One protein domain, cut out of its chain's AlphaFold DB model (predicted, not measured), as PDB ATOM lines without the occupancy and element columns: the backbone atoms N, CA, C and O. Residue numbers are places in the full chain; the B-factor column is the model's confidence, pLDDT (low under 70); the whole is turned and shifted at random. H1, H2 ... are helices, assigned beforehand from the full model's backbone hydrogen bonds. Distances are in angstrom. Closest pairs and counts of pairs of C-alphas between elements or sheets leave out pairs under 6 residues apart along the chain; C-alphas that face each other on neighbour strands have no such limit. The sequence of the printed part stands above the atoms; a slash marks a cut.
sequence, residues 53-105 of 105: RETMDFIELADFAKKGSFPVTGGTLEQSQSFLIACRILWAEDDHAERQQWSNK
ATOM      1  N   ARG A  53     -33.249 -20.025 133.294       76.75
ATOM      2  CA  ARG A  53     -33.078 -20.683 134.601       76.75
ATOM      3  C   ARG A  53     -34.328 -21.445 135.047       76.75
ATOM      4  O   ARG A  53     -34.200 -22.562 135.521       76.75
ATOM      5  N   GLU A  54     -35.511 -20.880 134.829       78.88
ATOM      6  CA  GLU A  54     -36.789 -21.506 135.196       78.88
ATOM      7  C   GLU A  54     -36.991 -22.864 134.508       78.88
ATOM      8  O   GLU A  54     -37.411 -23.831 135.140       78.88
ATOM      9  N   THR A  55     -36.631 -22.966 133.228       81.00
ATOM     10  CA  THR A  55     -36.715 -24.221 132.475       81.00
ATOM     11  C   THR A  55     -35.697 -25.244 132.978       81.00
ATOM     12  O   THR A  55     -36.013 -26.427 133.068       81.00
ATOM     13  N   MET A  56     -34.489 -24.808 133.350       78.38
ATOM     14  CA  MET A  56     -33.479 -25.693 133.948       78.38
ATOM     15  C   MET A  56     -33.923 -26.223 135.315       78.38
ATOM     16  O   MET A  56     -33.823 -27.424 135.560       78.38
ATOM     17  N   ASP A  57     -34.457 -25.349 136.168       80.19
ATOM     18  CA  ASP A  57     -34.994 -25.720 137.477       80.19
ATOM     19  C   ASP A  57     -36.167 -26.710 137.311       80.19
ATOM     20  O   ASP A  57     -36.284 -27.682 138.057       80.19
ATOM     21  N   PHE A  58     -37.006 -26.533 136.282       83.44
ATOM     22  CA  PHE A  58     -38.076 -27.478 135.959       83.44
ATOM     23  C   PHE A  58     -37.553 -28.865 135.552       83.44
ATOM     24  O   PHE A  58     -38.079 -29.872 136.028       83.44
ATOM     25  N   ILE A  59     -36.522 -28.936 134.702       83.06
ATOM     26  CA  ILE A  59     -35.900 -30.211 134.303       83.06
ATOM     27  C   ILE A  59     -35.389 -30.961 135.542       83.06
ATOM     28  O   ILE A  59     -35.628 -32.160 135.684       83.06
ATOM     29  N   GLU A  60     -34.754 -30.251 136.476       81.50
ATOM     30  CA  GLU A  60     -34.283 -30.830 137.735       81.50
ATOM     31  C   GLU A  60     -35.444 -31.329 138.618       81.50
ATOM     32  O   GLU A  60     -35.401 -32.442 139.150       81.50
ATOM     33  N   LEU A  61     -36.530 -30.556 138.732       82.88
ATOM     34  CA  LEU A  61     -37.737 -30.973 139.454       82.88
ATOM     35  C   LEU A  61     -38.396 -32.212 138.833       82.88
ATOM     36  O   LEU A  61     -38.870 -33.086 139.561       82.88
ATOM     37  N   ALA A  62     -38.416 -32.317 137.505       85.00
ATOM     38  CA  ALA A  62     -38.935 -33.488 136.809       85.00
ATOM     39  C   ALA A  62     -38.072 -34.740 137.063       85.00
ATOM     40  O   ALA A  62     -38.614 -35.839 137.219       85.00
ATOM     41  N   ASP A  63     -36.750 -34.589 137.186       84.31
ATOM     42  CA  ASP A  63     -35.843 -35.672 137.585       84.31
ATOM     43  C   ASP A  63     -36.093 -36.130 139.033       84.31
ATOM     44  O   ASP A  63     -36.065 -37.331 139.327       84.31
ATOM     45  N   PHE A  64     -36.382 -35.202 139.953       83.38
ATOM     46  CA  PHE A  64     -36.808 -35.545 141.314       83.38
ATOM     47  C   PHE A  64     -38.162 -36.263 141.330       83.38
ATOM     48  O   PHE A  64     -38.313 -37.264 142.039       83.38
ATOM     49  N   ALA A  65     -39.110 -35.832 140.497       86.00
ATOM     50  CA  ALA A  65     -40.409 -36.483 140.362       86.00
ATOM     51  C   ALA A  65     -40.281 -37.923 139.828       86.00
ATOM     52  O   ALA A  65     -40.945 -38.821 140.348       86.00
ATOM     53  N   LYS A  66     -39.362 -38.186 138.882       83.06
ATOM     54  CA  LYS A  66     -39.045 -39.548 138.390       83.06
ATOM     55  C   LYS A  66     -38.535 -40.465 139.514       83.06
ATOM     56  O   LYS A  66     -38.718 -41.678 139.454       83.06
ATOM     57  N   LYS A  67     -37.942 -39.886 140.566       84.88
ATOM     58  CA  LYS A  67     -37.459 -40.575 141.779       84.88
ATOM     59  C   LYS A  67     -38.488 -40.603 142.920       84.88
ATOM     60  O   LYS A  67     -38.161 -41.042 144.018       84.88
ATOM     61  N   GLY A  68     -39.717 -40.143 142.679       81.06
ATOM     62  CA  GLY A  68     -40.804 -40.125 143.662       81.06
ATOM     63  C   GLY A  68     -40.816 -38.912 144.597       81.06
ATOM     64  O   GLY A  68     -41.592 -38.897 145.549       81.06
ATOM     65  N   SER A  69     -39.990 -37.892 144.342       81.12
ATOM     66  CA  SER A  69     -39.941 -36.661 145.135       81.12
ATOM     67  C   SER A  69     -40.639 -35.521 144.398       81.12
ATOM     68  O   SER A  69     -40.080 -34.924 143.482       81.12
ATOM     69  N   PHE A  70     -41.865 -35.209 144.812       78.44
ATOM     70  CA  PHE A  70     -42.657 -34.118 144.241       78.44
ATOM     71  C   PHE A  70     -42.458 -32.807 145.017       78.44
ATOM     72  O   PHE A  70     -42.212 -32.846 146.226       78.44
ATOM     73  N   PRO A  71     -42.576 -31.639 144.359       70.12
ATOM     74  CA  PRO A  71     -42.527 -30.352 145.046       70.12
ATOM     75  C   PRO A  71     -43.644 -30.251 146.097       70.12
ATOM     76  O   PRO A  71     -44.794 -30.594 145.837       70.12
ATOM     77  N   VAL A  72     -43.292 -29.786 147.301       68.69
ATOM     78  CA  VAL A  72     -44.160 -29.848 148.495       68.69
ATOM     79  C   VAL A  72     -45.089 -28.624 148.632       68.69
ATOM     80  O   VAL A  72     -45.994 -28.641 149.465       68.69
ATOM     81  N   THR A  73     -44.950 -27.571 147.811       54.94
ATOM     82  CA  THR A  73     -45.619 -26.282 148.090       54.94
ATOM     83  C   THR A  73     -46.317 -25.650 146.877       54.94
ATOM     84  O   THR A  73     -45.658 -25.260 145.920       54.94
ATOM     85  N   GLY A  74     -47.646 -25.481 146.974       51.25
ATOM     86  CA  GLY A  74     -48.503 -24.698 146.064       51.25
ATOM     87  C   GLY A  74     -49.960 -25.198 146.056       51.25
ATOM     88  O   GLY A  74     -50.212 -26.337 145.686       51.25
ATOM     89  N   GLY A  75     -50.915 -24.381 146.516       46.16
ATOM     90  CA  GLY A  75     -52.311 -24.742 146.831       46.16
ATOM     91  C   GLY A  75     -53.065 -25.657 145.845       46.16
ATOM     92  O   GLY A  75     -53.203 -25.348 144.668       46.16
ATOM     93  N   THR A  76     -53.592 -26.751 146.411       44.28
ATOM     94  CA  THR A  76     -54.723 -27.614 146.007       44.28
ATOM     95  C   THR A  76     -55.045 -27.752 144.509       44.28
ATOM     96  O   THR A  76     -55.840 -27.008 143.944       44.28
ATOM     97  N   LEU A  77     -54.558 -28.861 143.942       50.22
ATOM     98  CA  LEU A  77     -55.110 -29.615 142.802       50.22
ATOM     99  C   LEU A  77     -54.674 -29.196 141.381       50.22
ATOM    100  O   LEU A  77     -54.154 -30.047 140.663       50.22
ATOM    101  N   GLU A  78     -54.770 -27.925 140.986       51.06
ATOM    102  CA  GLU A  78     -54.542 -27.512 139.578       51.06
ATOM    103  C   GLU A  78     -53.055 -27.447 139.162       51.06
ATOM    104  O   GLU A  78     -52.687 -27.883 138.072       51.06
ATOM    105  N   GLN A  79     -52.155 -26.988 140.041       55.59
ATOM    106  CA  GLN A  79     -50.720 -26.872 139.712       55.59
ATOM    107  C   GLN A  79     -50.008 -28.233 139.619       55.59
ATOM    108  O   GLN A  79     -48.978 -28.360 138.959       55.59
ATOM    109  N   SER A  80     -50.570 -29.276 140.240       66.44
ATOM    110  CA  SER A  80     -50.012 -30.628 140.155       66.44
ATOM    111  C   SER A  80     -50.212 -31.243 138.770       66.44
ATOM    112  O   SER A  80     -49.331 -31.941 138.274       66.44
ATOM    113  N   GLN A  81     -51.334 -30.953 138.104       74.94
ATOM    114  CA  GLN A  81     -51.641 -31.556 136.813       74.94
ATOM    115  C   GLN A  81     -50.781 -30.968 135.694       74.94
ATOM    116  O   GLN A  81     -50.244 -31.730 134.894       74.94
ATOM    117  N   SER A  82     -50.598 -29.645 135.652       78.06
ATOM    118  CA  SER A  82     -49.697 -29.007 134.683       78.06
ATOM    119  C   SER A  82     -48.251 -29.466 134.876       78.06
ATOM    120  O   SER A  82     -47.587 -29.802 133.896       78.06
ATOM    121  N   PHE A  83     -47.799 -29.600 136.127       82.38
ATOM    122  CA  PHE A  83     -46.493 -30.174 136.452       82.38
ATOM    123  C   PHE A  83     -46.360 -31.624 135.963       82.38
ATOM    124  O   PHE A  83     -45.385 -31.963 135.295       82.38
ATOM    125  N   LEU A  84     -47.351 -32.480 136.235       83.38
ATOM    126  CA  LEU A  84     -47.351 -33.876 135.791       83.38
ATOM    127  C   LEU A  84     -47.391 -34.006 134.263       83.38
ATOM    128  O   LEU A  84     -46.716 -34.872 133.711       83.38
ATOM    129  N   ILE A  85     -48.167 -33.165 133.574       85.12
ATOM    130  CA  ILE A  85     -48.207 -33.121 132.106       85.12
ATOM    131  C   ILE A  85     -46.833 -32.733 131.565       85.12
ATOM    132  O   ILE A  85     -46.302 -33.425 130.699       85.12
ATOM    133  N   ALA A  86     -46.232 -31.673 132.103       84.25
ATOM    134  CA  ALA A  86     -44.919 -31.219 131.672       84.25
ATOM    135  C   ALA A  86     -43.828 -32.272 131.953       84.25
ATOM    136  O   ALA A  86     -42.981 -32.510 131.096       84.25
ATOM    137  N   CYS A  87     -43.896 -32.984 133.086       87.19
ATOM    138  CA  CYS A  87     -43.010 -34.115 133.374       87.19
ATOM    139  C   CYS A  87     -43.154 -35.227 132.330       87.19
ATOM    140  O   CYS A  87     -42.155 -35.733 131.833       87.19
ATOM    141  N   ARG A  88     -44.390 -35.593 131.960       86.56
ATOM    142  CA  ARG A  88     -44.641 -36.628 130.944       86.56
ATOM    143  C   ARG A  88     -44.064 -36.256 129.586       86.56
ATOM    144  O   ARG A  88     -43.486 -37.120 128.940       86.56
ATOM    145  N   ILE A  89     -44.227 -34.999 129.171       87.50
ATOM    146  CA  ILE A  89     -43.647 -34.499 127.919       87.50
ATOM    147  C   ILE A  89     -42.126 -34.613 127.993       87.50
ATOM    148  O   ILE A  89     -41.524 -35.248 127.137       87.50
ATOM    149  N   LEU A  90     -41.512 -34.085 129.055       87.25
ATOM    150  CA  LEU A  90     -40.059 -34.101 129.199       87.25
ATOM    151  C   LEU A  90     -39.484 -35.525 129.208       87.25
ATOM    152  O   LEU A  90     -38.480 -35.779 128.556       87.25
ATOM    153  N   TRP A  91     -40.117 -36.459 129.918       89.94
ATOM    154  CA  TRP A  91     -39.659 -37.849 129.959       89.94
ATOM    155  C   TRP A  91     -39.828 -38.563 128.618       89.94
ATOM    156  O   TRP A  91     -38.975 -39.366 128.260       89.94
ATOM    157  N   ALA A  92     -40.893 -38.270 127.867       86.44
ATOM    158  CA  ALA A  92     -41.065 -38.815 126.524       86.44
ATOM    159  C   ALA A  92     -39.981 -38.307 125.561       86.44
ATOM    160  O   ALA A  92     -39.462 -39.090 124.768       86.44
ATOM    161  N   GLU A  93     -39.608 -37.028 125.664       84.69
ATOM    162  CA  GLU A  93     -38.512 -36.443 124.884       84.69
ATOM    163  C   GLU A  93     -37.141 -37.015 125.282       84.69
ATOM    164  O   GLU A  93     -36.333 -37.315 124.408       84.69
ATOM    165  N   ASP A  94     -36.881 -37.223 126.581       84.12
ATOM    166  CA  ASP A  94     -35.640 -37.853 127.069       84.12
ATOM    167  C   ASP A  94     -35.524 -39.296 126.540       84.12
ATOM    168  O   ASP A  94     -34.510 -39.657 125.947       84.12
ATOM    169  N   ASP A  95     -36.600 -40.088 126.637       84.69
ATOM    170  CA  ASP A  95     -36.659 -41.453 126.097       84.69
ATOM    171  C   ASP A  95     -36.468 -41.476 124.567       84.69
ATOM    172  O   ASP A  95     -35.826 -42.377 124.021       84.69
ATOM    173  N   HIS A  96     -37.043 -40.505 123.850       79.50
ATOM    174  CA  HIS A  96     -36.876 -40.373 122.404       79.50
ATOM    175  C   HIS A  96     -35.422 -40.048 122.041       79.50
ATOM    176  O   HIS A  96     -34.835 -40.720 121.189       79.50
ATOM    177  N   ALA A  97     -34.811 -39.086 122.737       75.88
ATOM    178  CA  ALA A  97     -33.415 -38.710 122.544       75.88
ATOM    179  C   ALA A  97     -32.453 -39.871 122.859       75.88
ATOM    180  O   ALA A  97     -31.489 -40.089 122.122       75.88
ATOM    181  N   GLU A  98     -32.713 -40.656 123.910       78.38
ATOM    182  CA  GLU A  98     -31.919 -41.847 124.236       78.38
ATOM    183  C   GLU A  98     -32.005 -42.918 123.136       78.38
ATOM    184  O   GLU A  98     -30.981 -43.487 122.750       78.38
ATOM    185  N   ARG A  99     -33.195 -43.169 122.570       74.50
ATOM    186  CA  ARG A  99     -33.360 -44.131 121.462       74.50
ATOM    187  C   ARG A  99     -32.600 -43.711 120.211       74.50
ATOM    188  O   ARG A  99     -31.968 -44.558 119.585       74.50
ATOM    189  N   GLN A 100     -32.617 -42.423 119.876       70.12
ATOM    190  CA  GLN A 100     -31.850 -41.895 118.746       70.12
ATOM    191  C   GLN A 100     -30.338 -42.063 118.962       70.12
ATOM    192  O   GLN A 100     -29.624 -42.484 118.057       70.12
ATOM    193  N   GLN A 101     -29.845 -41.842 120.186       62.78
ATOM    194  CA  GLN A 101     -28.430 -42.065 120.515       62.78
ATOM    195  C   GLN A 101     -28.002 -43.536 120.422       62.78
ATOM    196  O   GLN A 101     -26.843 -43.811 120.112       62.78
ATOM    197  N   TRP A 102     -28.901 -44.481 120.714       53.59
ATOM    198  CA  TRP A 102     -28.628 -45.918 120.588       53.59
ATOM    199  C   TRP A 102     -28.768 -46.436 119.155       53.59
ATOM    200  O   TRP A 102     -28.062 -47.371 118.800       53.59
ATOM    201  N   SER A 103     -29.639 -45.840 118.338       52.31
ATOM    202  CA  SER A 103     -29.784 -46.200 116.919       52.31
ATOM    203  C   SER A 103     -28.582 -45.772 116.069       52.31
ATOM    204  O   SER A 103     -28.319 -46.386 115.040       52.31
ATOM    205  N   ASN A 104     -27.847 -44.745 116.507       47.44
ATOM    206  CA  ASN A 104     -26.686 -44.190 115.802       47.44
ATOM    207  C   ASN A 104     -25.333 -44.765 116.290       47.44
ATOM    208  O   ASN A 104     -24.282 -44.197 115.986       47.44
ATOM    209  N   LYS A 105     -25.340 -45.863 117.062       45.84
ATOM    210  CA  LYS A 105     -24.149 -46.637 117.466       45.84
ATOM    211  C   LYS A 105     -24.075 -47.969 116.734       45.84
ATOM    212  O   LYS A 105     -22.936 -48.359 116.395       45.84
TER     213      LYS A 105
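What this domain is: This is residues 53 to 105 of the 105 residues of an uncharacterized protein of Candidatus Poribacteria bacterium (UniProt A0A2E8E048). A short helix, H1, crosses one long helix, H2, at nearly a right angle, packing on it with residues 59 to 65 against residues 87 to 90 of H2, and a long loop leads from one to the other. H2 makes the long axis, and its far part sticks out with residues 92 to 103. The printed part has 53 residues with two named helices, H1 then H2, and no named strand; it is all helix. It is loose, with a radius of gyration of the C-alphas of 13.3 A, and spans 46 by 20 by 19 A.

Where its parts are: H1, residues 53 to 66, begins with C-alpha 53 at (-33.078, -20.683, 134.601) and is 20.1 A long from first to last C-alpha. H2, residues 78 to 103, measures 38.4 A and ends with C-alpha 103 at (-29.784, -46.200, 116.919).

How they stand to each other: H1 with residues 59 to 65 alone touches H2 with residues 87 to 90 alone. Their closest C-alphas, those of Ala 62 and Cys 87, are 5.4 A apart. Their lines are about perpendicular, at 85 degrees. Every O i to N i+4 pair is within hydrogen-bond range in H1, and 21 of 22 in H2.

The domain as a whole: The C-alphas farthest apart, of Gly 75 and Lys 105, are 46.2 A apart. The printed part has no cut. The link from H1 to H2, 11 residues, is long. Residues 72 to 79 stand free. pLDDT is under 70 at residues 72 to 80 and 101 to 105.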